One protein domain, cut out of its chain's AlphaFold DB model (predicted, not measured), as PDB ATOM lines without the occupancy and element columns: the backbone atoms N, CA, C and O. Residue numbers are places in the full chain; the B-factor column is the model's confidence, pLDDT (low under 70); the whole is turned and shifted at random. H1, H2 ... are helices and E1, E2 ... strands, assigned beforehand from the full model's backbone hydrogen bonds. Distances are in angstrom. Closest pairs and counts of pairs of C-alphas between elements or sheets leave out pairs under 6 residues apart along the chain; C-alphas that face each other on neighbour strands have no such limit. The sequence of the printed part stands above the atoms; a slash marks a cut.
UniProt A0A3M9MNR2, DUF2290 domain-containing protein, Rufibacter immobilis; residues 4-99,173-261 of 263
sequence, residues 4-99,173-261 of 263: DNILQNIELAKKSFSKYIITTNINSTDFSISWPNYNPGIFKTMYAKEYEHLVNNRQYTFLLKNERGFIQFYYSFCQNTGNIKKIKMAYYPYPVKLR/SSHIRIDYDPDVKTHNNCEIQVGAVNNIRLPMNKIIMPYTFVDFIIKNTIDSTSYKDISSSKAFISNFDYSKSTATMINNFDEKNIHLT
ATOM      1  N   ASP A   4      26.843  40.079  -9.762       94.25
ATOM      2  CA  ASP A   4      26.534  41.427  -9.268       94.25
ATOM      3  C   ASP A   4      27.633  42.433  -9.614       94.25
ATOM      4  O   ASP A   4      27.334  43.520 -10.101       94.25
ATOM      5  N   ASN A   5      28.908  42.046  -9.478       95.00
ATOM      6  CA  ASN A   5      30.020  42.903  -9.889       95.00
ATOM      7  C   ASN A   5      29.976  43.186 -11.398       95.00
ATOM      8  O   ASN A   5      30.289  44.300 -11.819       95.00
ATOM      9  N   ILE A   6      29.592  42.205 -12.225       96.62
ATOM     10  CA  ILE A   6      29.448  42.390 -13.679       96.62
ATOM     11  C   ILE A   6      28.333  43.396 -13.976       96.62
ATOM     12  O   ILE A   6      28.571  44.365 -14.697       96.62
ATOM     13  N   LEU A   7      27.146  43.213 -13.390       97.06
ATOM     14  CA  LEU A   7      26.010  44.124 -13.570       97.06
ATOM     15  C   LEU A   7      26.330  45.536 -13.070       97.06
ATOM     16  O   LEU A   7      26.036  46.513 -13.757       97.06
ATOM     17  N   GLN A   8      27.004  45.654 -11.927       97.25
ATOM     18  CA  GLN A   8      27.460  46.937 -11.409       97.25
ATOM     19  C   GLN A   8      28.437  47.613 -12.378       97.25
ATOM     20  O   GLN A   8      28.284  48.796 -12.664       97.25
ATOM     21  N   ASN A   9      29.402  46.880 -12.940       97.88
ATOM     22  CA  ASN A   9      30.337  47.427 -13.928       97.88
ATOM     23  C   ASN A   9      29.637  47.890 -15.216       97.88
ATOM     24  O   ASN A   9      29.996  48.933 -15.761       97.88
ATOM     25  N   ILE A  10      28.630  47.150 -15.682       97.69
ATOM     26  CA  ILE A  10      27.787  47.548 -16.817       97.69
ATOM     27  C   ILE A  10      27.054  48.859 -16.506       97.69
ATOM     28  O   ILE A  10      27.085  49.788 -17.314       97.69
ATOM     29  N   GLU A  11      26.437  48.975 -15.330       97.62
ATOM     30  CA  GLU A  11      25.718  50.188 -14.928       97.62
ATOM     31  C   GLU A  11      26.650  51.388 -14.721       97.62
ATOM     32  O   GLU A  11      26.316  52.511 -15.105       97.62
ATOM     33  N   LEU A  12      27.848  51.172 -14.173       97.25
ATOM     34  CA  LEU A  12      28.875  52.210 -14.089       97.25
ATOM     35  C   LEU A  12      29.295  52.677 -15.487       97.25
ATOM     36  O   LEU A  12      29.386  53.883 -15.716       97.25
ATOM     37  N   ALA A  13      29.490  51.755 -16.434       96.75
ATOM     38  CA  ALA A  13      29.862  52.095 -17.805       96.75
ATOM     39  C   ALA A  13      28.751  52.904 -18.486       96.75
ATOM     40  O   ALA A  13      29.001  53.972 -19.043       96.75
ATOM     41  N   LYS A  14      27.502  52.451 -18.349       96.12
ATOM     42  CA  LYS A  14      26.317  53.156 -18.845       96.12
ATOM     43  C   LYS A  14      26.245  54.593 -18.330       96.12
ATOM     44  O   LYS A  14      25.940  55.497 -19.103       96.12
ATOM     45  N   LYS A  15      26.536  54.820 -17.045       95.12
ATOM     46  CA  LYS A  15      26.524  56.161 -16.437       95.12
ATOM     47  C   LYS A  15      27.691  57.020 -16.929       95.12
ATOM     48  O   LYS A  15      27.448  58.108 -17.455       95.12
ATOM     49  N   SER A  16      28.926  56.525 -16.807       94.44
ATOM     50  CA  SER A  16      30.149  57.258 -17.177       94.44
ATOM     51  C   SER A  16      30.188  57.640 -18.658       94.44
ATOM     52  O   SER A  16      30.618  58.738 -19.000       94.44
ATOM     53  N   PHE A  17      29.705  56.758 -19.533       92.25
ATOM     54  CA  PHE A  17      29.763  56.927 -20.987       92.25
ATOM     55  C   PHE A  17      28.394  57.235 -21.608       92.25
ATOM     56  O   PHE A  17      28.228  57.140 -22.820       92.25
ATOM     57  N   SER A  18      27.416  57.657 -20.798       91.88
ATOM     58  CA  SER A  18      26.043  57.984 -21.230       91.88
ATOM     59  C   SER A  18      25.983  58.975 -22.395       91.88
ATOM     60  O   SER A  18      25.118  58.873 -23.263       91.88
ATOM     61  N   LYS A  19      26.937  59.913 -22.467       89.56
ATOM     62  CA  LYS A  19      27.054  60.853 -23.589       89.56
ATOM     63  C   LYS A  19      27.242  60.144 -24.930       89.56
ATOM     64  O   LYS A  19      26.717  60.653 -25.915       89.56
ATOM     65  N   TYR A  20      27.903  58.987 -24.954       89.00
ATOM     66  CA  TYR A  20      28.219  58.215 -26.157       89.00
ATOM     67  C   TYR A  20      27.276  57.047 -26.411       89.00
ATOM     68  O   TYR A  20      27.375  56.429 -27.460       89.00
ATOM     69  N   ILE A  21      26.368  56.738 -25.489       91.81
ATOM     70  CA  ILE A  21      25.430  55.624 -25.625       91.81
ATOM     71  C   ILE A  21      24.088  56.181 -26.115       91.81
ATOM     72  O   ILE A  21      23.521  57.088 -25.508       91.81
ATOM     73  N   ILE A  22      23.586  55.660 -27.237       91.06
ATOM     74  CA  ILE A  22      22.234  55.934 -27.745       91.06
ATOM     75  C   ILE A  22      21.221  55.193 -26.885       91.06
ATOM     76  O   ILE A  22      20.272  55.776 -26.370       91.06
ATOM     77  N   THR A  23      21.408  53.882 -26.770       92.94
ATOM     78  CA  THR A  23      20.470  52.998 -26.091       92.94
ATOM     79  C   THR A  23      21.191  51.783 -25.533       92.94
ATOM     80  O   THR A  23      22.302  51.437 -25.945       92.94
ATOM     81  N   THR A  24      20.539  51.141 -24.571       95.06
ATOM     82  CA  THR A  24      21.024  49.937 -23.907       95.06
ATOM     83  C   THR A  24      20.013  48.819 -24.082       95.06
ATOM     84  O   THR A  24      18.814  49.061 -23.940       95.06
ATOM     85  N   ASN A  25      20.473  47.598 -24.324       95.12
ATOM     86  CA  ASN A  25      19.608  46.429 -24.401       95.12
ATOM     87  C   ASN A  25      20.213  45.282 -23.589       95.12
ATOM     88  O   ASN A  25      21.120  44.589 -24.032       95.12
ATOM     89  N   ILE A  26      19.758  45.140 -22.347       95.31
ATOM     90  CA  ILE A  26      20.355  44.219 -21.380       95.31
ATOM     91  C   ILE A  26      19.255  43.362 -20.791       95.31
ATOM     92  O   ILE A  26      18.233  43.874 -20.341       95.31
ATOM     93  N   ASN A  27      19.491  42.060 -20.784       95.12
ATOM     94  CA  ASN A  27      18.664  41.075 -20.124       95.12
ATOM     95  C   ASN A  27      19.538  40.245 -19.181       95.12
ATOM     96  O   ASN A  27      20.628  39.808 -19.553       95.12
ATOM     97  N   SER A  28      19.061  40.029 -17.963       94.62
ATOM     98  CA  SER A  28      19.765  39.265 -16.937       94.62
ATOM     99  C   SER A  28      18.832  38.186 -16.415       94.62
ATOM    100  O   SER A  28      17.729  38.477 -15.961       94.62
ATOM    101  N   THR A  29      19.285  36.943 -16.487       92.25
ATOM    102  CA  THR A  29      18.631  35.767 -15.907       92.25
ATOM    103  C   THR A  29      19.561  35.156 -14.872       92.25
ATOM    104  O   THR A  29      20.733  35.529 -14.798       92.25
ATOM    105  N   ASP A  30      19.103  34.191 -14.084       88.50
ATOM    106  CA  ASP A  30      19.949  33.522 -13.084       88.50
ATOM    107  C   ASP A  30      21.230  32.923 -13.680       88.50
ATOM    108  O   ASP A  30      22.274  32.932 -13.029       88.50
ATOM    109  N   PHE A  31      21.189  32.515 -14.950       91.88
ATOM    110  CA  PHE A  31      22.281  31.799 -15.609       91.88
ATOM    111  C   PHE A  31      22.969  32.588 -16.721       91.88
ATOM    112  O   PHE A  31      23.935  32.090 -17.310       91.88
ATOM    113  N   SER A  32      22.522  33.811 -17.019       94.69
ATOM    114  CA  SER A  32      23.144  34.619 -18.067       94.69
ATOM    115  C   SER A  32      22.956  36.126 -17.910       94.69
ATOM    116  O   SER A  32      21.972  36.603 -17.350       94.69
ATOM    117  N   ILE A  33      23.898  36.881 -18.472       96.62
ATOM    118  CA  ILE A  33      23.731  38.299 -18.811       96.62
ATOM    119  C   ILE A  33      23.895  38.397 -20.325       96.62
ATOM    120  O   ILE A  33      24.885  37.910 -20.866       96.62
ATOM    121  N   SER A  34      22.908  38.967 -21.007       94.81
ATOM    122  CA  SER A  34      22.856  39.078 -22.468       94.81
ATOM    123  C   SER A  34      21.883  40.196 -22.878       94.81
ATOM    124  O   SER A  34      21.760  41.200 -22.177       94.81
ATOM    125  N   TRP A  35      21.178  40.020 -23.990       92.69
ATOM    126  CA  TRP A  35      20.083  40.848 -24.484       92.69
ATOM    127  C   TRP A  35      18.845  39.954 -24.725       92.69
ATOM    128  O   TRP A  35      18.967  38.726 -24.761       92.69
ATOM    129  N   PRO A  36      17.631  40.521 -24.843       89.19
ATOM    130  CA  PRO A  36      16.425  39.757 -25.162       89.19
ATOM    131  C   PRO A  36      16.577  38.955 -26.458       89.19
ATOM    132  O   PRO A  36      17.164  39.448 -27.418       89.19
ATOM    133  N   ASN A  37      16.011  37.743 -26.489       83.44
ATOM    134  CA  ASN A  37      16.066  36.835 -27.643       83.44
ATOM    135  C   ASN A  37      17.497  36.630 -28.160       83.44
ATOM    136  O   ASN A  37      17.766  36.794 -29.349       83.44
ATOM    137  N   TYR A  38      18.424  36.331 -27.242       81.94
ATOM    138  CA  TYR A  38      19.807  36.017 -27.582       81.94
ATOM    139  C   TYR A  38      19.862  34.938 -28.669       81.94
ATOM    140  O   TYR A  38      19.437  33.805 -28.435       81.94
ATOM    141  N   ASN A  39      20.412  35.295 -29.829       75.38
ATOM    142  CA  ASN A  39      20.655  34.370 -30.922       75.38
ATOM    143  C   ASN A  39      22.170  34.120 -31.057       75.38
ATOM    144  O   ASN A  39      22.910  35.033 -31.437       75.38
ATOM    145  N   PRO A  40      22.675  32.927 -30.695       66.19
ATOM    146  CA  PRO A  40      24.082  32.599 -30.865       66.19
ATOM    147  C   PRO A  40      24.414  32.353 -32.340       66.19
ATOM    148  O   PRO A  40      23.866  31.456 -32.969       66.19
ATOM    149  N   GLY A  41      25.398  33.075 -32.862       53.31
ATOM    150  CA  GLY A  41      25.939  32.836 -34.196       53.31
ATOM    151  C   GLY A  41      26.776  34.027 -34.628       53.31
ATOM    152  O   GLY A  41      26.357  35.163 -34.444       53.31
ATOM    153  N   ILE A  42      27.981  33.766 -35.125       52.44
ATOM    154  CA  ILE A  42      28.745  34.748 -35.898       52.44
ATOM    155  C   ILE A  42      28.516  34.339 -37.338       52.44
ATOM    156  O   ILE A  42      28.785  33.187 -37.697       52.44
ATOM    157  N   PHE A  43      27.971  35.247 -38.132       54.47
ATOM    158  CA  PHE A  43      27.729  34.969 -39.534       54.47
ATOM    159  C   PHE A  43      29.083  34.911 -40.239       54.47
ATOM    160  O   PHE A  43      29.872  35.846 -40.156       54.47
ATOM    161  N   LYS A  44      29.369  33.833 -40.973       51.81
ATOM    162  CA  LYS A  44      30.506  33.806 -41.912       51.81
ATOM    163  C   LYS A  44      30.168  34.581 -43.198       51.81
ATOM    164  O   LYS A  44      30.449  34.117 -44.298       51.81
ATOM    165  N   THR A  45      29.495  35.720 -43.063       50.75
ATOM    166  CA  THR A  45      29.057  36.596 -44.157       50.75
ATOM    167  C   THR A  45      29.818  37.926 -44.094       50.75
ATOM    168  O   THR A  45      30.745  38.084 -43.300       50.75
ATOM    169  N   MET A  46      29.482  38.881 -44.968       61.81
ATOM    170  CA  MET A  46      30.068  40.225 -44.950       61.81
ATOM    171  C   MET A  46      29.880  40.890 -43.578       61.81
ATOM    172  O   MET A  46      28.756  40.956 -43.083       61.81
ATOM    173  N   TYR A  47      30.949  41.472 -43.021       70.94
ATOM    174  CA  TYR A  47      30.909  42.197 -41.746       70.94
ATOM    175  C   TYR A  47      29.790  43.248 -41.685       70.94
ATOM    176  O   TYR A  47      29.106  43.352 -40.671       70.94
ATOM    177  N   ALA A  48      29.555  43.996 -42.769       67.44
ATOM    178  CA  ALA A  48      28.491  44.995 -42.810       67.44
ATOM    179  C   ALA A  48      27.089  44.379 -42.678       67.44
ATOM    180  O   ALA A  48      26.268  44.896 -41.926       67.44
ATOM    181  N   LYS A  49      26.840  43.233 -43.323       67.19
ATOM    182  CA  LYS A  49      25.578  42.491 -43.187       67.19
ATOM    183  C   LYS A  49      25.406  41.901 -41.795       67.19
ATOM    184  O   LYS A  49      24.325  41.999 -41.223       67.19
ATOM    185  N   GLU A  50      26.464  41.312 -41.236       76.12
ATOM    186  CA  GLU A  50      26.459  40.859 -39.842       76.12
ATOM    187  C   GLU A  50      26.116  42.026 -38.908       76.12
ATOM    188  O   GLU A  50      25.208  41.922 -38.084       76.12
ATOM    189  N   TYR A  51      26.795  43.158 -39.078       81.50
ATOM    190  CA  TYR A  51      26.555  44.369 -38.311       81.50
ATOM    191  C   TYR A  51      25.092  44.833 -38.429       81.50
ATOM    192  O   TYR A  51      24.433  45.033 -37.407       81.50
ATOM    193  N   GLU A  52      24.557  44.964 -39.646       76.19
ATOM    194  CA  GLU A  52      23.173  45.391 -39.887       76.19
ATOM    195  C   GLU A  52      22.163  44.420 -39.277       76.19
ATOM    196  O   GLU A  52      21.233  44.848 -38.591       76.19
ATOM    197  N   HIS A  53      22.367  43.113 -39.456       79.94
ATOM    198  CA  HIS A  53      21.521  42.087 -38.861       79.94
ATOM    199  C   HIS A  53      21.503  42.201 -37.333       79.94
ATOM    200  O   HIS A  53      20.428  42.192 -36.723       79.94
ATOM    201  N   LEU A  54      22.674  42.329 -36.701       87.06
ATOM    202  CA  LEU A  54      22.795  42.453 -35.249       87.06
ATOM    203  C   LEU A  54      22.122  43.737 -34.741       87.06
ATOM    204  O   LEU A  54      21.428  43.699 -33.723       87.06
ATOM    205  N   VAL A  55      22.252  44.858 -35.455       86.56
ATOM    206  CA  VAL A  55      21.580  46.117 -35.100       86.56
ATOM    207  C   VAL A  55      20.060  46.002 -35.249       86.56
ATOM    208  O   VAL A  55      19.337  46.320 -34.298       86.56
ATOM    209  N   ASN A  56      19.572  45.500 -36.386       83.69
ATOM    210  CA  ASN A  56      18.142  45.370 -36.692       83.69
ATOM    211  C   ASN A  56      17.426  44.430 -35.711       83.69
ATOM    212  O   ASN A  56      16.317  44.719 -35.265       83.69
ATOM    213  N   ASN A  57      18.096  43.353 -35.292       85.88
ATOM    214  CA  ASN A  57      17.578  42.391 -34.315       85.88
ATOM    215  C   ASN A  57      17.927  42.744 -32.860       85.88
ATOM    216  O   ASN A  57      17.735  41.928 -31.951       85.88
ATOM    217  N   ARG A  58      18.444  43.956 -32.619       91.25
ATOM    218  CA  ARG A  58      18.810  44.491 -31.298       91.25
ATOM    219  C   ARG A  58      19.765  43.586 -30.506       91.25
ATOM    220  O   ARG A  58      19.711  43.545 -29.279       91.25
ATOM    221  N   GLN A  59      20.656  42.879 -31.187       92.38
ATOM    222  CA  GLN A  59      21.631  41.962 -30.601       92.38
ATOM    223  C   GLN A  59      22.867  42.726 -30.087       92.38
ATOM    224  O   GLN A  59      23.980  42.535 -30.562       92.38
ATOM    225  N   TYR A  60      22.688  43.642 -29.138       93.62
ATOM    226  CA  TYR A  60      23.767  44.450 -28.558       93.62
ATOM    227  C   TYR A  60      23.485  44.772 -27.094       93.62
ATOM    228  O   TYR A  60      22.340  44.747 -26.666       93.62
ATOM    229  N   THR A  61      24.516  45.138 -26.334       96.25
ATOM    230  CA  THR A  61      24.370  45.696 -24.982       96.25
ATOM    231  C   THR A  61      24.291  47.216 -25.024       96.25
ATOM    232  O   THR A  61      23.349  47.781 -24.472       96.25
ATOM    233  N   PHE A  62      25.235  47.877 -25.700       95.75
ATOM    234  CA  PHE A  62      25.252  49.330 -25.883       95.75
ATOM    235  C   PHE A  62      25.332  49.669 -27.366       95.75
ATOM    236  O   PHE A  62      26.251  49.216 -28.039       95.75
ATOM    237  N   LEU A  63      24.411  50.498 -27.851       92.81
ATOM    238  CA  LEU A  63      24.515  51.129 -29.167       92.81
ATOM    239  C   LEU A  63      25.132  52.521 -28.996       92.81
ATOM    240  O   LEU A  63      24.663  53.286 -28.148       92.81
ATOM    241  N   LEU A  64      26.170  52.854 -29.762       90.75
ATOM    242  CA  LEU A  64      26.948  54.086 -29.599       90.75
ATOM    243  C   LEU A  64      26.491  55.203 -30.552       90.75
ATOM    244  O   LEU A  64      25.981  54.942 -31.638       90.75
ATOM    245  N   LYS A  65      26.663  56.465 -30.135       82.50
ATOM    246  CA  LYS A  65      26.273  57.674 -30.889       82.50
ATOM    247  C   LYS A  65      27.226  57.985 -32.029       82.50
ATOM    248  O   LYS A  65      26.799  58.105 -33.174       82.50
ATOM    249  N   ASN A  66      28.499  58.157 -31.692       64.25
ATOM    250  CA  ASN A  66      29.526  58.530 -32.652       64.25
ATOM    251  C   ASN A  66      29.991  57.258 -33.351       64.25
ATOM    252  O   ASN A  66      30.215  56.246 -32.693       64.25
ATOM    253  N   GLU A  67      30.043  57.308 -34.680       66.12
ATOM    254  CA  GLU A  67      30.372  56.162 -35.530       66.12
ATOM    255  C   GLU A  67      29.424  54.971 -35.387       66.12
ATOM    256  O   GLU A  67      29.822  53.895 -35.775       66.12
ATOM    257  N   ARG A  68      28.214  55.102 -34.814       71.12
ATOM    258  CA  ARG A  68      27.149  54.069 -34.737       71.12
ATOM    259  C   ARG A  68      27.551  52.659 -34.255       71.12
ATOM    260  O   ARG A  68      26.703  51.775 -34.248       71.12
ATOM    261  N   GLY A  69      28.784  52.408 -33.826       87.88
ATOM    262  CA  GLY A  69      29.232  51.084 -33.400       87.88
ATOM    263  C   GLY A  69      28.431  50.550 -32.211       87.88
ATOM    264  O   GLY A  69      27.687  51.284 -31.556       87.88
ATOM    265  N   PHE A  70      28.583  49.271 -31.889       93.44
ATOM    266  CA  PHE A  70      27.926  48.693 -30.718       93.44
ATOM    267  C   PHE A  70      28.839  47.767 -29.921       93.44
ATOM    268  O   PHE A  70      29.799  47.195 -30.432       93.44
ATOM    269  N   ILE A  71      28.529  47.632 -28.634       95.25
ATOM    270  CA  ILE A  71      29.227  46.765 -27.687       95.25
ATOM    271  C   ILE A  71      28.283  45.644 -27.263       95.25
ATOM    272  O   ILE A  71      27.119  45.895 -26.944       95.25
ATOM    273  N   GLN A  72      28.794  44.419 -27.217       95.31
ATOM    274  CA  GLN A  72      28.111  43.232 -26.715       95.31
ATOM    275  C   GLN A  72      28.780  42.726 -25.441       95.31
ATOM    276  O   GLN A  72      29.998  42.559 -25.388       95.31
ATOM    277  N   PHE A  73      27.954  42.406 -24.451       96.69
ATOM    278  CA  PHE A  73      28.338  41.699 -23.243       96.69
ATOM    279  C   PHE A  73      27.483  40.450 -23.089       96.69
ATOM    280  O   PHE A  73      26.276  40.532 -22.865       96.69
ATOM    281  N   TYR A  74      28.126  39.292 -23.188       95.88
ATOM    282  CA  TYR A  74      27.518  37.999 -22.922       95.88
ATOM    283  C   TYR A  74      28.282  37.284 -21.812       95.88
ATOM    284  O   TYR A  74      29.495  37.086 -21.900       95.88
ATOM    285  N   TYR A  75      27.552  36.854 -20.791       95.69
ATOM    286  CA  TYR A  75      28.059  36.050 -19.689       95.69
ATOM    287  C   TYR A  75      27.139  34.854 -19.488       95.69
ATOM    288  O   TYR A  75      25.918  35.004 -19.491       95.69
ATOM    289  N   SER A  76      27.721  33.680 -19.270       95.06
ATOM    290  CA  SER A  76      27.006  32.468 -18.875       95.06
ATOM    291  C   SER A  76      27.574  31.942 -17.565       95.06
ATOM    292  O   SER A  76      28.793  31.945 -17.373       95.06
ATOM    293  N   PHE A  77      26.693  31.477 -16.684       94.00
ATOM    294  CA  PHE A  77      27.030  30.965 -15.362       94.00
ATOM    295  C   PHE A  77      26.634  29.490 -15.233       94.00
ATOM    296  O   PHE A  77      25.642  29.035 -15.804       94.00
ATOM    297  N   CYS A  78      27.415  28.730 -14.473       90.75
ATOM    298  CA  CYS A  78      27.110  27.351 -14.124       90.75
ATOM    299  C   CYS A  78      25.902  27.301 -13.184       90.75
ATOM    300  O   CYS A  78      25.944  27.875 -12.099       90.75
ATOM    301  N   GLN A  79      24.869  26.544 -13.559       85.12
ATOM    302  CA  GLN A  79      23.621  26.426 -12.796       85.12
ATOM    303  C   GLN A  79      23.827  25.983 -11.339       85.12
ATOM    304  O   GLN A  79      23.139  26.467 -10.449       85.12
ATOM    305  N   ASN A  80      24.803  25.105 -11.090       84.62
ATOM    306  CA  ASN A  80      25.012  24.507  -9.768       84.62
ATOM    307  C   ASN A  80      25.912  25.340  -8.847       84.62
ATOM    308  O   ASN A  80      25.803  25.239  -7.632       84.62
ATOM    309  N   THR A  81      26.843  26.113  -9.410       84.62
ATOM    310  CA  THR A  81      27.895  26.792  -8.633       84.62
ATOM    311  C   THR A  81      27.812  28.311  -8.708       84.62
ATOM    312  O   THR A  81      28.486  28.985  -7.938       84.62
ATOM    313  N   GLY A  82      27.049  28.867  -9.655       83.75
ATOM    314  CA  GLY A  82      27.027  30.305  -9.945       83.75
ATOM    315  C   GLY A  82      28.334  30.839 -10.547       83.75
ATOM    316  O   GLY A  82      28.438  32.030 -10.839       83.75
ATOM    317  N   ASN A  83      29.333  29.975 -10.758       88.19
ATOM    318  CA  ASN A  83      30.619  30.357 -11.328       88.19
ATOM    319  C   ASN A  83      30.483  30.692 -12.812       88.19
ATOM    320  O   ASN A  83      29.615  30.172 -13.510       88.19
ATOM    321  N   ILE A  84      31.385  31.534 -13.311       91.06
ATOM    322  CA  ILE A  84      31.427  31.897 -14.726       91.06
ATOM    323  C   ILE A  84      31.793  30.670 -15.558       91.06
ATOM    324  O   ILE A  84      32.851  30.074 -15.366       91.06
ATOM    325  N   LYS A  85      30.923  30.352 -16.515       92.06
ATOM    326  CA  LYS A  85      31.127  29.315 -17.525       92.06
ATOM    327  C   LYS A  85      31.716  29.885 -18.809       92.06
ATOM    328  O   LYS A  85      32.568  29.261 -19.416       92.06
ATOM    329  N   LYS A  86      31.237  31.048 -19.255       93.00
ATOM    330  CA  LYS A  86      31.656  31.642 -20.530       93.00
ATOM    331  C   LYS A  86      31.497  33.151 -20.516       93.00
ATOM    332  O   LYS A  86      30.510  33.647 -19.971       93.00
ATOM    333  N   ILE A  87      32.420  33.860 -21.156       94.50
ATOM    334  CA  ILE A  87      32.324  35.303 -21.392       94.50
ATOM    335  C   ILE A  87      32.591  35.573 -22.864       94.50
ATOM    336  O   ILE A  87      33.500  34.988 -23.452       94.50
ATOM    337  N   LYS A  88      31.808  36.481 -23.440       93.44
ATOM    338  CA  LYS A  88      32.115  37.130 -24.711       93.44
ATOM    339  C   LYS A  88      31.886  38.624 -24.556       93.44
ATOM    340  O   LYS A  88      30.779  39.053 -24.221       93.44
ATOM    341  N   MET A  89      32.922  39.410 -24.796       95.31
ATOM    342  CA  MET A  89      32.828  40.861 -24.916       95.31
ATOM    343  C   MET A  89      33.248  41.234 -26.323       95.31
ATOM    344  O   MET A  89      34.299  40.792 -26.775       95.31
ATOM    345  N   ALA A  90      32.445  42.018 -27.027       93.38
ATOM    346  CA  ALA A  90      32.770  42.397 -28.393       93.38
ATOM    347  C   ALA A  90      32.442  43.860 -28.656       93.38
ATOM    348  O   ALA A  90      31.481  44.397 -28.107       93.38
ATOM    349  N   TYR A  91      33.239  44.482 -29.512       92.81
ATOM    350  CA  TYR A  91      32.966  45.785 -30.090       92.81
ATOM    351  C   TYR A  91      32.900  45.661 -31.606       92.81
ATOM    352  O   TYR A  91      33.854  45.204 -32.237       92.81
ATOM    353  N   TYR A  92      31.771  46.089 -32.157       89.69
ATOM    354  CA  TYR A  92      31.490  46.143 -33.580       89.69
ATOM    355  C   TYR A  92      31.538  47.609 -34.025       89.69
ATOM    356  O   TYR A  92      30.573  48.345 -33.784       89.69
ATOM    357  N   PRO A  93      32.647  48.074 -34.626       85.06
ATOM    358  CA  PRO A  93      32.685  49.384 -35.274       85.06
ATOM    359  C   PRO A  93      31.662  49.465 -36.415       85.06
ATOM    360  O   PRO A  93      31.395  48.467 -37.081       85.06
ATOM    361  N   TYR A  94      31.082  50.635 -36.679       81.94
ATOM    362  CA  TYR A  94      30.187  50.757 -37.833       81.94
ATOM    363  C   TYR A  94      30.940  50.479 -39.136       81.94
ATOM    364  O   TYR A  94      32.110  50.856 -39.239       81.94
ATOM    365  N   PRO A  95      30.293  49.831 -40.116       73.94
ATOM    366  CA  PRO A  95      30.863  49.625 -41.434       73.94
ATOM    367  C   PRO A  95      31.132  50.972 -42.117       73.94
ATOM    368  O   PRO A  95      30.212  51.671 -42.538       73.94
ATOM    369  N   VAL A  96      32.399  51.361 -42.213       68.25
ATOM    370  CA  VAL A  96      32.853  52.554 -42.933       68.25
ATOM    371  C   VAL A  96      33.585  52.132 -44.196       68.25
ATOM    372  O   VAL A  96      34.407  51.219 -44.157       68.25
ATOM    373  N   LYS A  97      33.313  52.815 -45.312       60.94
ATOM    374  CA  LYS A  97      34.088  52.650 -46.546       60.94
ATOM    375  C   LYS A  97      35.499  53.218 -46.328       60.94
ATOM    376  O   LYS A  97      35.671  54.406 -46.065       60.94
ATOM    377  N   LEU A  98      36.510  52.368 -46.411       54.72
ATOM    378  CA  LEU A  98      37.930  52.681 -46.338       54.72
ATOM    379  C   LEU A  98      38.386  53.123 -47.741       54.72
ATOM    380  O   LEU A  98      38.787  52.310 -48.563       54.72
ATOM    381  N   ARG A  99      38.337  54.444 -47.956       46.50
ATOM    382  CA  ARG A  99      38.673  55.235 -49.163       46.50
ATOM    383  C   ARG A  99      37.570  55.417 -50.211       46.50
ATOM    384  O   ARG A  99      37.030  54.477 -50.777       46.50
ATOM    385  N   SER A 173      36.676  45.348 -41.717       61.91
ATOM    386  CA  SER A 173      36.262  43.964 -41.945       61.91
ATOM    387  C   SER A 173      35.934  43.191 -40.667       61.91
ATOM    388  O   SER A 173      35.732  41.980 -40.729       61.91
ATOM    389  N   SER A 174      35.949  43.839 -39.494       66.75
ATOM    390  CA  SER A 174      36.017  43.093 -38.240       66.75
ATOM    391  C   SER A 174      35.570  43.819 -36.981       66.75
ATOM    392  O   SER A 174      35.824  45.005 -36.784       66.75
ATOM    393  N   HIS A 175      35.070  43.012 -36.046       81.75
ATOM    394  CA  HIS A 175      34.918  43.332 -34.634       81.75
ATOM    395  C   HIS A 175      36.204  43.050 -33.829       81.75
ATOM    396  O   HIS A 175      37.053  42.247 -34.239       81.75
ATOM    397  N   ILE A 176      36.325  43.678 -32.657       87.44
ATOM    398  CA  ILE A 176      37.283  43.309 -31.599       87.44
ATOM    399  C   ILE A 176      36.540  42.432 -30.596       87.44
ATOM    400  O   ILE A 176      35.450  42.806 -30.159       87.44
ATOM    401  N   ARG A 177      37.113  41.292 -30.201       89.00
ATOM    402  CA  ARG A 177      36.490  40.360 -29.251       89.00
ATOM    403  C   ARG A 177      37.433  39.955 -28.136       89.00
ATOM    404  O   ARG A 177      38.604  39.707 -28.389       89.00
ATOM    405  N   ILE A 178      36.887  39.817 -26.936       91.50
ATOM    406  CA  ILE A 178      37.489  39.096 -25.822       91.50
ATOM    407  C   ILE A 178      36.601  37.901 -25.514       91.50
ATOM    408  O   ILE A 178      35.420  38.068 -25.195       91.50
ATOM    409  N   ASP A 179      37.184  36.712 -25.579       90.44
ATOM    410  CA  ASP A 179      36.520  35.472 -25.202       90.44
ATOM    411  C   ASP A 179      37.146  34.916 -23.924       90.44
ATOM    412  O   ASP A 179      38.357  35.005 -23.716       90.44
ATOM    413  N   TYR A 180      36.310  34.329 -23.068       91.69
ATOM    414  CA  TYR A 180      36.760  33.442 -22.004       91.69
ATOM    415  C   TYR A 180      35.930  32.164 -21.985       91.69
ATOM    416  O   TYR A 180      34.695  32.211 -21.936       91.69
ATOM    417  N   ASP A 181      36.624  31.034 -21.998       89.75
ATOM    418  CA  ASP A 181      36.060  29.695 -21.896       89.75
ATOM    419  C   ASP A 181      37.070  28.819 -21.126       89.75
ATOM    420  O   ASP A 181      38.152  28.547 -21.645       89.75
ATOM    421  N   PRO A 182      36.794  28.430 -19.867       86.69
ATOM    422  CA  PRO A 182      37.739  27.673 -19.047       86.69
ATOM    423  C   PRO A 182      37.970  26.245 -19.555       86.69
ATOM    424  O   PRO A 182      38.967  25.632 -19.179       86.69
ATOM    425  N   ASP A 183      37.056  25.725 -20.378       85.75
ATOM    426  CA  ASP A 183      37.069  24.344 -20.859       85.75
ATOM    427  C   ASP A 183      37.716  24.212 -22.250       85.75
ATOM    428  O   ASP A 183      37.820  23.104 -22.793       85.75
ATOM    429  N   VAL A 184      38.143  25.326 -22.856       81.81
ATOM    430  CA  VAL A 184      38.739  25.319 -24.191       81.81
ATOM    431  C   VAL A 184      40.124  24.675 -24.177       81.81
ATOM    432  O   VAL A 184      40.938  24.903 -23.290       81.81
ATOM    433  N   LYS A 185      40.386  23.827 -25.176       78.44
ATOM    434  CA  LYS A 185      41.657  23.089 -25.309       78.44
ATOM    435  C   LYS A 185      42.454  23.459 -26.555       78.44
ATOM    436  O   LYS A 185      43.597  23.042 -26.694       78.44
ATOM    437  N   THR A 186      41.831  24.170 -27.489       74.19
ATOM    438  CA  THR A 186      42.404  24.497 -28.802       74.19
ATOM    439  C   THR A 186      43.156  25.825 -28.813       74.19
ATOM    440  O   THR A 186      43.935  26.061 -29.731       74.19
ATOM    441  N   HIS A 187      42.918  26.682 -27.821       74.56
ATOM    442  CA  HIS A 187      43.565  27.978 -27.635       74.56
ATOM    443  C   HIS A 187      43.547  28.368 -26.150       74.56
ATOM    444  O   HIS A 187      43.129  27.573 -25.310       74.56
ATOM    445  N   ASN A 188      43.997  29.578 -25.812       81.56
ATOM    446  CA  ASN A 188      44.023  30.046 -24.427       81.56
ATOM    447  C   ASN A 188      42.615  30.266 -23.867       81.56
ATOM    448  O   ASN A 188      41.714  30.725 -24.573       81.56
ATOM    449  N   ASN A 189      42.466  30.026 -22.561       87.00
ATOM    450  CA  ASN A 189      41.198  30.182 -21.849       87.00
ATOM    451  C   ASN A 189      40.658  31.609 -21.893       87.00
ATOM    452  O   ASN A 189      39.454  31.786 -21.757       87.00
ATOM    453  N   CYS A 190      41.525  32.616 -22.037       88.31
ATOM    454  CA  CYS A 190      41.144  34.010 -22.218       88.31
ATOM    455  C   CYS A 190      42.030  34.667 -23.273       88.31
ATOM    456  O   CYS A 190      43.257  34.608 -23.171       88.31
ATOM    457  N   GLU A 191      41.420  35.310 -24.261       87.75
ATOM    458  CA  GLU A 191      42.137  35.937 -25.368       87.75
ATOM    459  C   GLU A 191      41.394  37.155 -25.912       87.75
ATOM    460  O   GLU A 191      40.164  37.213 -25.875       87.75
ATOM    461  N   ILE A 192      42.156  38.105 -26.453       88.12
ATOM    462  CA  ILE A 192      41.654  39.183 -27.301       88.12
ATOM    463  C   ILE A 192      42.013  38.894 -28.761       88.12
ATOM    464  O   ILE A 192      43.113  38.426 -29.065       88.12
ATOM    465  N   GLN A 193      41.086  39.177 -29.671       83.12
ATOM    466  CA  GLN A 193      41.259  38.946 -31.103       83.12
ATOM    467  C   GLN A 193      40.551  40.000 -31.951       83.12
ATOM    468  O   GLN A 193      39.574  40.626 -31.529       83.12
ATOM    469  N   VAL A 194      41.035  40.144 -33.182       78.31
ATOM    470  CA  VAL A 194      40.352  40.854 -34.263       78.31
ATOM    471  C   VAL A 194      39.713  39.785 -35.147       78.31
ATOM    472  O   VAL A 194      40.426  38.984 -35.738       78.31
ATOM    473  N   GLY A 195      38.382  39.739 -35.214       68.81
ATOM    474  CA  GLY A 195      37.614  38.693 -35.911       68.81
ATOM    475  C   GLY A 195      38.014  38.392 -37.371       68.81
ATOM    476  O   GLY A 195      37.974  37.232 -37.772       68.81
ATOM    477  N   ALA A 196      38.454  39.378 -38.159       61.88
ATOM    478  CA  ALA A 196      38.949  39.161 -39.524       61.88
ATOM    479  C   ALA A 196      40.300  38.438 -39.560       61.88
ATOM    480  O   ALA A 196      40.641  37.817 -40.562       61.88
ATOM    481  N   VAL A 197      41.067  38.494 -38.470       64.62
ATOM    482  CA  VAL A 197      42.379  37.861 -38.355       64.62
ATOM    483  C   VAL A 197      42.294  36.735 -37.332       64.62
ATOM    484  O   VAL A 197      42.882  36.783 -36.255       64.62
ATOM    485  N   ASN A 198      41.562  35.678 -37.695       63.59
ATOM    486  CA  ASN A 198      41.370  34.492 -36.846       63.59
ATOM    487  C   ASN A 198      42.688  33.828 -36.411       63.59
ATOM    488  O   ASN A 198      42.719  33.132 -35.394       63.59
ATOM    489  N   ASN A 199      43.755  34.058 -37.179       63.38
ATOM    490  CA  ASN A 199      45.085  33.511 -36.953       63.38
ATOM    491  C   ASN A 199      45.923  34.322 -35.963       63.38
ATOM    492  O   ASN A 199      47.062  33.927 -35.755       63.38
ATOM    493  N   ILE A 200      45.416  35.434 -35.412       68.62
ATOM    494  CA  ILE A 200      46.099  36.224 -34.383       68.62
ATOM    495  C   ILE A 200      45.186  36.335 -33.164       68.62
ATOM    496  O   ILE A 200      44.185  37.055 -33.165       68.62
ATOM    497  N   ARG A 201      45.567  35.636 -32.095       77.56
ATOM    498  CA  ARG A 201      44.903  35.692 -30.788       77.56
ATOM    499  C   ARG A 201      45.937  36.009 -29.725       77.56
ATOM    500  O   ARG A 201      46.945  35.311 -29.609       77.56
ATOM    501  N   LEU A 202      45.693  37.074 -28.969       84.25
ATOM    502  CA  LEU A 202      46.586  37.509 -27.905       84.25
ATOM    503  C   LEU A 202      46.042  36.998 -26.566       84.25
ATOM    504  O   LEU A 202      44.940  37.394 -26.171       84.25
ATOM    505  N   PRO A 203      46.775  36.121 -25.865       87.31
ATOM    506  CA  PRO A 203      46.314  35.576 -24.600       87.31
ATOM    507  C   PRO A 203      46.268  36.658 -23.517       87.31
ATOM    508  O   PRO A 203      47.128  37.537 -23.446       87.31
ATOM    509  N   MET A 204      45.261  36.590 -22.650       88.25
ATOM    510  CA  MET A 204      45.083  37.516 -21.534       88.25
ATOM    511  C   MET A 204      45.226  36.781 -20.203       88.25
ATOM    512  O   MET A 204      44.523  35.812 -19.930       88.25
ATOM    513  N   ASN A 205      46.086  37.284 -19.319       88.56
ATOM    514  CA  ASN A 205      46.252  36.741 -17.964       88.56
ATOM    515  C   ASN A 205      45.141  37.168 -16.989       88.56
ATOM    516  O   ASN A 205      45.161  36.812 -15.809       88.56
ATOM    517  N   LYS A 206      44.180  37.964 -17.465       90.31
ATOM    518  CA  LYS A 206      43.115  38.554 -16.665       90.31
ATOM    519  C   LYS A 206      41.850  38.719 -17.495       90.31
ATOM    520  O   LYS A 206      41.873  39.317 -18.566       90.31
ATOM    521  N   ILE A 207      40.734  38.287 -16.927       91.94
ATOM    522  CA  ILE A 207      39.392  38.621 -17.390       91.94
ATOM    523  C   ILE A 207      39.076  40.042 -16.920       91.94
ATOM    524  O   ILE A 207      38.917  40.285 -15.717       91.94
ATOM    525  N   ILE A 208      39.002  40.981 -17.862       94.81
ATOM    526  CA  ILE A 208      38.646  42.375 -17.575       94.81
ATOM    527  C   ILE A 208      37.138  42.533 -17.341       94.81
ATOM    528  O   ILE A 208      36.335  41.726 -17.803       94.81
ATOM    529  N   MET A 209      36.756  43.593 -16.633       96.81
ATOM    530  CA  MET A 209      35.353  43.924 -16.384       96.81
ATOM    531  C   MET A 209      34.751  44.778 -17.517       96.81
ATOM    532  O   MET A 209      35.493  45.497 -18.196       96.81
ATOM    533  N   PRO A 210      33.408  44.784 -17.675       97.38
ATOM    534  CA  PRO A 210      32.701  45.591 -18.672       97.38
ATOM    535  C   PRO A 210      33.135  47.055 -18.723       97.38
ATOM    536  O   PRO A 210      33.349  47.586 -19.806       97.38
ATOM    537  N   TYR A 211      33.317  47.701 -17.565       97.56
ATOM    538  CA  TYR A 211      33.716  49.107 -17.502       97.56
ATOM    539  C   TYR A 211      35.074  49.349 -18.162       97.56
ATOM    540  O   TYR A 211      35.200  50.249 -18.986       97.56
ATOM    541  N   THR A 212      36.074  48.517 -17.853       96.25
ATOM    542  CA  THR A 212      37.401  48.587 -18.483       96.25
ATOM    543  C   THR A 212      37.335  48.324 -19.986       96.25
ATOM    544  O   THR A 212      38.061  48.969 -20.738       96.25
ATOM    545  N   PHE A 213      36.466  47.416 -20.441       96.00
ATOM    546  CA  PHE A 213      36.290  47.185 -21.875       96.00
ATOM    547  C   PHE A 213      35.671  48.401 -22.574       96.00
ATOM    548  O   PHE A 213      36.219  48.858 -23.572       96.00
ATOM    549  N   VAL A 214      34.583  48.974 -22.040       94.88
ATOM    550  CA  VAL A 214      33.979  50.188 -22.621       94.88
ATOM    551  C   VAL A 214      34.971  51.344 -22.624       94.88
ATOM    552  O   VAL A 214      35.092  52.019 -23.639       94.88
ATOM    553  N   ASP A 215      35.704  51.544 -21.529       94.62
ATOM    554  CA  ASP A 215      36.752  52.560 -21.448       94.62
ATOM    555  C   ASP A 215      37.787  52.406 -22.568       94.62
ATOM    556  O   ASP A 215      38.038  53.346 -23.320       94.62
ATOM    557  N   PHE A 216      38.321  51.191 -22.737       92.50
ATOM    558  CA  PHE A 216      39.259  50.874 -23.807       92.50
ATOM    559  C   PHE A 216      38.682  51.204 -25.189       92.50
ATOM    560  O   PHE A 216      39.365  51.841 -25.989       92.50
ATOM    561  N   ILE A 217      37.436  50.824 -25.473       91.50
ATOM    562  CA  ILE A 217      36.808  51.119 -26.766       91.50
ATOM    563  C   ILE A 217      36.647  52.626 -26.960       91.50
ATOM    564  O   ILE A 217      37.141  53.167 -27.945       91.50
ATOM    565  N   ILE A 218      36.013  53.323 -26.018       89.50
ATOM    566  CA  ILE A 218      35.718  54.758 -26.135       89.50
ATOM    567  C   ILE A 218      37.004  55.579 -26.273       89.50
ATOM    568  O   ILE A 218      37.075  56.458 -27.129       89.50
ATOM    569  N   LYS A 219      38.038  55.260 -25.489       89.06
ATOM    570  CA  LYS A 219      39.347  55.920 -25.552       89.06
ATOM    571  C   LYS A 219      40.000  55.828 -26.934       89.06
ATOM    572  O   LYS A 219      40.715  56.749 -27.317       89.06
ATOM    573  N   ASN A 220      39.812  54.709 -27.635       85.44
ATOM    574  CA  ASN A 220      40.514  54.408 -28.886       85.44
ATOM    575  C   ASN A 220      39.657  54.613 -30.146       85.44
ATOM    576  O   ASN A 220      40.179  54.469 -31.245       85.44
ATOM    577  N   THR A 221      38.369  54.928 -30.003       79.50
ATOM    578  CA  THR A 221      37.436  55.099 -31.136       79.50
ATOM    579  C   THR A 221      36.832  56.497 -31.208       79.50
ATOM    580  O   THR A 221      36.365  56.902 -32.261       79.50
ATOM    581  N   ILE A 222      36.841  57.271 -30.119       73.25
ATOM    582  CA  ILE A 222      36.233  58.608 -30.079       73.25
ATOM    583  C   ILE A 222      37.311  59.693 -30.016       73.25
ATOM    584  O   ILE A 222      38.392  59.475 -29.469       73.25
ATOM    585  N   ASP A 223      36.996  60.884 -30.546       69.81
ATOM    586  CA  ASP A 223      37.867  62.060 -30.473       69.81
ATOM    587  C   ASP A 223      38.433  62.295 -29.061       69.81
ATOM    588  O   ASP A 223      37.724  62.319 -28.044       69.81
ATOM    589  N   SER A 224      39.744  62.528 -29.032       70.81
ATOM    590  CA  SER A 224      40.557  62.610 -27.822       70.81
ATOM    591  C   SER A 224      40.138  63.736 -26.871       70.81
ATOM    592  O   SER A 224      40.382  63.636 -25.665       70.81
ATOM    593  N   THR A 225      39.500  64.795 -27.375       71.19
ATOM    594  CA  THR A 225      39.088  65.950 -26.567       71.19
ATOM    595  C   THR A 225      37.928  65.579 -25.653       71.19
ATOM    596  O   THR A 225      37.990  65.801 -24.447       71.19
ATOM    597  N   SER A 226      36.907  64.918 -26.202       75.12
ATOM    598  CA  SER A 226      35.701  64.548 -25.448       75.12
ATOM    599  C   SER A 226      35.977  63.457 -24.402       75.12
ATOM    600  O   SER A 226      35.336  63.400 -23.349       75.12
ATOM    601  N   TYR A 227      36.954  62.583 -24.659       85.12
ATOM    602  CA  TYR A 227      37.381  61.562 -23.700       85.12
ATOM    603  C   TYR A 227      38.132  62.152 -22.490       85.12
ATOM    604  O   TYR A 227      37.931  61.694 -21.359       85.12
ATOM    605  N   LYS A 228      38.956  63.193 -22.686       85.00
ATOM    606  CA  LYS A 228      39.732  63.832 -21.602       85.00
ATOM    607  C   LYS A 228      38.842  64.335 -20.464       85.00
ATOM    608  O   LYS A 228      39.158  64.092 -19.297       85.00
ATOM    609  N   ASP A 229      37.703  64.937 -20.790       83.56
ATOM    610  CA  ASP A 229      36.741  65.440 -19.800       83.56
ATOM    611  C   ASP A 229      36.188  64.336 -18.891       83.56
ATOM    612  O   ASP A 229      35.993  64.532 -17.693       83.56
ATOM    613  N   ILE A 230      35.957  63.143 -19.443       86.25
ATOM    614  CA  ILE A 230      35.453  62.001 -18.675       86.25
ATOM    615  C   ILE A 230      36.579  61.409 -17.830       86.25
ATOM    616  O   ILE A 230      36.411  61.228 -16.621       86.25
ATOM    617  N   SER A 231      37.732  61.162 -18.459       87.94
ATOM    618  CA  SER A 231      38.876  60.479 -17.843       87.94
ATOM    619  C   SER A 231      39.511  61.249 -16.675       87.94
ATOM    620  O   SER A 231      40.093  60.640 -15.780       87.94
ATOM    621  N   SER A 232      39.365  62.576 -16.647       88.00
ATOM    622  CA  SER A 232      39.880  63.444 -15.578       88.00
ATOM    623  C   SER A 232      38.958  63.541 -14.355       88.00
ATOM    624  O   SER A 232      39.363  64.046 -13.306       88.00
ATOM    625  N   SER A 233      37.719  63.050 -14.449       91.88
ATOM    626  CA  SER A 233      36.769  63.125 -13.339       91.88
ATOM    627  C   SER A 233      37.127  62.153 -12.204       91.88
ATOM    628  O   SER A 233      37.478  60.994 -12.427       91.88
ATOM    629  N   LYS A 234      36.958  62.587 -10.946       93.06
ATOM    630  CA  LYS A 234      37.159  61.717  -9.765       93.06
ATOM    631  C   LYS A 234      36.275  60.467  -9.801       93.06
ATOM    632  O   LYS A 234      36.695  59.399  -9.364       93.06
ATOM    633  N   ALA A 235      35.057  60.607 -10.326       92.69
ATOM    634  CA  ALA A 235      34.123  59.499 -10.488       92.69
ATOM    635  C   ALA A 235      34.669  58.445 -11.460       92.69
ATOM    636  O   ALA A 235      34.616  57.259 -11.152       92.69
ATOM    637  N   PHE A 236      35.241  58.868 -12.590       94.12
ATOM    638  CA  PHE A 236      35.857  57.951 -13.544       94.12
ATOM    639  C   PHE A 236      37.013  57.170 -12.918       94.12
ATOM    640  O   PHE A 236      37.028  55.948 -13.034       94.12
ATOM    641  N   ILE A 237      37.934  57.853 -12.228       94.00
ATOM    642  CA  ILE A 237      39.097  57.214 -11.587       94.00
ATOM    643  C   ILE A 237      38.627  56.150 -10.587       94.00
ATOM    644  O   ILE A 237      39.018  54.992 -10.690       94.00
ATOM    645  N   SER A 238      37.699  56.517  -9.697       96.06
ATOM    646  CA  SER A 238      37.115  55.595  -8.714       96.06
ATOM    647  C   SER A 238      36.442  54.380  -9.370       96.06
ATOM    648  O   SER A 238      36.688  53.235  -8.986       96.06
ATOM    649  N   ASN A 239      35.632  54.606 -10.409       96.56
ATOM    650  CA  ASN A 239      34.943  53.534 -11.130       96.56
ATOM    651  C   ASN A 239      35.926  52.611 -11.864       96.56
ATOM    652  O   ASN A 239      35.728  51.396 -11.905       96.56
ATOM    653  N   PHE A 240      36.994  53.171 -12.429       95.50
ATOM    654  CA  PHE A 240      38.032  52.413 -13.115       95.50
ATOM    655  C   PHE A 240      38.854  51.561 -12.140       95.50
ATOM    656  O   PHE A 240      39.139  50.397 -12.430       95.50
ATOM    657  N   ASP A 241      39.176  52.093 -10.962       95.69
ATOM    658  CA  ASP A 241      39.868  51.351  -9.907       95.69
ATOM    659  C   ASP A 241      38.994  50.222  -9.341       95.69
ATOM    660  O   ASP A 241      39.472  49.097  -9.165       95.69
ATOM    661  N   TYR A 242      37.694  50.468  -9.154       96.00
ATOM    662  CA  TYR A 242      36.720  49.427  -8.809       96.00
ATOM    663  C   TYR A 242      36.625  48.333  -9.891       96.00
ATOM    664  O   TYR A 242      36.634  47.135  -9.594       96.00
ATOM    665  N   SER A 243      36.583  48.724 -11.166       95.88
ATOM    666  CA  SER A 243      36.586  47.790 -12.300       95.88
ATOM    667  C   SER A 243      37.836  46.904 -12.299       95.88
ATOM    668  O   SER A 243      37.760  45.686 -12.473       95.88
ATOM    669  N   LYS A 244      39.006  47.489 -12.026       94.06
ATOM    670  CA  LYS A 244      40.273  46.757 -11.927       94.06
ATOM    671  C   LYS A 244      40.325  45.796 -10.745       94.06
ATOM    672  O   LYS A 244      40.863  44.702 -10.905       94.06
ATOM    673  N   SER A 245      39.814  46.195  -9.582       93.56
ATOM    674  CA  SER A 245      39.851  45.365  -8.371       93.56
ATOM    675  C   SER A 245      38.887  44.178  -8.435       93.56
ATOM    676  O   SER A 245      39.130  43.155  -7.800       93.56
ATOM    677  N   THR A 246      37.823  44.283  -9.237       93.81
ATOM    678  CA  THR A 246      36.818  43.220  -9.425       93.81
ATOM    679  C   THR A 246      37.095  42.291 -10.613       93.81
ATOM    680  O   THR A 246      36.446  41.243 -10.740       93.81
ATOM    681  N   ALA A 247      38.088  42.626 -11.444       92.69
ATOM    682  CA  ALA A 247      38.611  41.767 -12.503       92.69
ATOM    683  C   ALA A 247      39.206  40.462 -11.938       92.69
ATOM    684  O   ALA A 247      39.593  40.382 -10.774       92.69
ATOM    685  N   THR A 248      39.273  39.404 -12.748       91.25
ATOM    686  CA  THR A 248      39.712  38.070 -12.286       91.25
ATOM    687  C   THR A 248      40.958  37.609 -13.017       91.25
ATOM    688  O   THR A 248      40.997  37.631 -14.241       91.25
ATOM    689  N   MET A 249      41.976  37.192 -12.264       88.75
ATOM    690  CA  MET A 249      43.187  36.591 -12.825       88.75
ATOM    691  C   MET A 249      42.885  35.193 -13.367       88.75
ATOM    692  O   MET A 249      42.133  34.434 -12.754       88.75
ATOM    693  N   ILE A 250      43.490  34.856 -14.501       84.88
ATOM    694  CA  ILE A 250      43.496  33.495 -15.029       84.88
ATOM    695  C   ILE A 250      44.596  32.728 -14.293       84.88
ATOM    696  O   ILE A 250      45.778  33.060 -14.405       84.88
ATOM    697  N   ASN A 251      44.209  31.711 -13.525       72.94
ATOM    698  CA  ASN A 251      45.173  30.809 -12.901       72.94
ATOM    699  C   ASN A 251      45.864  29.969 -13.985       72.94
ATOM    700  O   ASN A 251      45.210  29.544 -14.933       72.94
ATOM    701  N   ASN A 252      47.161  29.699 -13.816       70.38
ATOM    702  CA  ASN A 252      47.974  28.923 -14.765       70.38
ATOM    703  C   ASN A 252      48.032  29.529 -16.181       70.38
ATOM    704  O   ASN A 252      47.990  28.805 -17.171       70.38
ATOM    705  N   PHE A 253      48.114  30.859 -16.275       75.00
ATOM    706  CA  PHE A 253      48.349  31.547 -17.541       75.00
ATOM    707  C   PHE A 253      49.694  31.129 -18.156       75.00
ATOM    708  O   PHE A 253      50.734  31.278 -17.512       75.00
ATOM    709  N   ASP A 254      49.667  30.649 -19.400       68.94
ATOM    710  CA  ASP A 254      50.859  30.360 -20.198       68.94
ATOM    711  C   ASP A 254      50.917  31.307 -21.402       68.94
ATOM    712  O   ASP A 254      50.059  31.284 -22.283       68.94
ATOM    713  N   GLU A 255      51.941  32.158 -21.433       66.56
ATOM    714  CA  GLU A 255      52.142  33.159 -22.484       66.56
ATOM    715  C   GLU A 255      52.653  32.546 -23.801       66.56
ATOM    716  O   GLU A 255      52.631  33.202 -24.841       66.56
ATOM    717  N   LYS A 256      53.081  31.274 -23.796       58.66
ATOM    718  CA  LYS A 256      53.740  30.608 -24.940       58.66
ATOM    719  C   LYS A 256      52.871  30.439 -26.190       58.66
ATOM    720  O   LYS A 256      53.377  30.012 -27.222       58.66
ATOM    721  N   ASN A 257      51.593  30.795 -26.121       51.56
ATOM    722  CA  ASN A 257      50.593  30.542 -27.148       51.56
ATOM    723  C   ASN A 257      50.033  31.842 -27.740       51.56
ATOM    724  O   ASN A 257      48.812  32.005 -27.819       51.56
ATOM    725  N   ILE A 258      50.892  32.771 -28.182       59.28
ATOM    726  CA  ILE A 258      50.452  33.669 -29.259       59.28
ATOM    727  C   ILE A 258      50.184  32.747 -30.448       59.28
ATOM    728  O   ILE A 258      51.110  32.278 -31.109       59.28
ATOM    729  N   HIS A 259      48.914  32.417 -30.671       54.69
ATOM    730  CA  HIS A 259      48.528  31.634 -31.831       54.69
ATOM    731  C   HIS A 259      48.722  32.536 -33.039       54.69
ATOM    732  O   HIS A 259      47.925  33.445 -33.252       54.69
ATOM    733  N   LEU A 260      49.823  32.303 -33.753       53.16
ATOM    734  CA  LEU A 260      50.128  32.831 -35.074       53.16
ATOM    735  C   LEU A 260      50.087  31.648 -36.030       53.16
ATOM    736  O   LEU A 260      51.041  30.878 -36.130       53.16
ATOM    737  N   THR A 261      48.958  31.468 -36.704       47.91
ATOM    738  CA  THR A 261      48.857  30.435 -37.741       47.91
ATOM    739  C   THR A 261      49.331  31.061 -39.047       47.91
ATOM    740  O   THR A 261      48.601  31.844 -39.655       47.91
TER     741      THR A 261
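Overview. This is residues 4 to 99 and 173 to 261 of the 263 residues of the protein "DUF2290 domain-containing protein" of Rufibacter immobilis (UniProt A0A3M9MNR2). A twisted wall of nine strands has helices H1 and H3 over one face; H5 packs on both of them, off the sheet, and H4 sits near H3 and H5. H2 only grazes the sheet with its residues 47 to 55, and near the end of the printed part residues 259 to 260 pair antiparallel with residues 200 to 201 of E9. The printed part has 185 residues, with five named helices and nine named strands in the order H1 E1 E2 E3 H2 E4 E5 E6 E7 E8 E9 H3 H4 H5, class mixed. The sheet is branched and its neighbour pairs are antiparallel. The whole is compact and rounded, with a radius of gyration of the C-alphas of 16.3 A and spans of 41 by 40 by 34 A.

Arrangement. E5, residues 70 to 77, and E6, residues 84 to 92, form a hairpin, with N 74 and O 88 2.9 A apart. On the other side of E5 lie E4, residues 62 to 64, with N 71 and O 62 at 2.8 A, and E3, residues 32 to 34, with N 33 and O 75 at 2.9 A. E4 also pairs with edge strand E1, residues 21 to 24, N 22 and O 63 at 2.8 A; E3 forms a hairpin with edge strand E2, residues 27 to 29, N 27 and O 34 at 2.8 A. E7, residues 176 to 180, lies on the other side of E6 from E5, with N 89 and O 178 at 2.9 A; E8, residues 190 to 194, lies on the other side of E7 from E6, with N 193 and O 177 at 2.8 A; and edge strand E9, residues 200 to 203, lies on the other side of E8 from E7, with N 192 and O 202 at 2.9 A. E4 E5 E6 and E7 E8 E9 are meanders, each strand the antiparallel neighbour of the one before. H3, residues 210 to 221, is over E5 and E6, along the strands, at a height over the sheet of 9.4 A. H1, residues 4 to 16, is on the same face at a height over the sheet of 9.6 A, and H3 touches it with residues 210 to 215 alone, the closest C-alphas being those of Ala 13 and Tyr 211, 4.9 A apart. H5, residues 234 to 246, touches H1 at a shallow tilt of 24 degrees, opposite ways, closest C-alphas Asn 9 and Ser 243, 6.5 A. H4, residues 224 to 231, is close to H3 but not clearly touching, closest C-alphas Lys 219 and Tyr 227, 6.3 A. H2, residues 47 to 56, touches no helix. In H1, H2, H3 and H5 every O i to N i+4 pair is within hydrogen-bond range; in H4, 2 of 4.

Along the chain. H1 begins at C-alpha 4 (26.534, 41.427, -9.268) and is 18.1 A long; H5, 18.5 A, ends at C-alpha 246 (36.818, 43.220, -9.425). E6 is 23.6 A, E5 23.5 A.

Size, cuts and confidence. Residues 100 to 172 are not printed; C-alphas 99 and 173 are 13.6 A apart. The link E3 to H2 is long. Mean pLDDT of the printed part is 84.1; among the residues under 70 are 40 to 46 and 254 to 261.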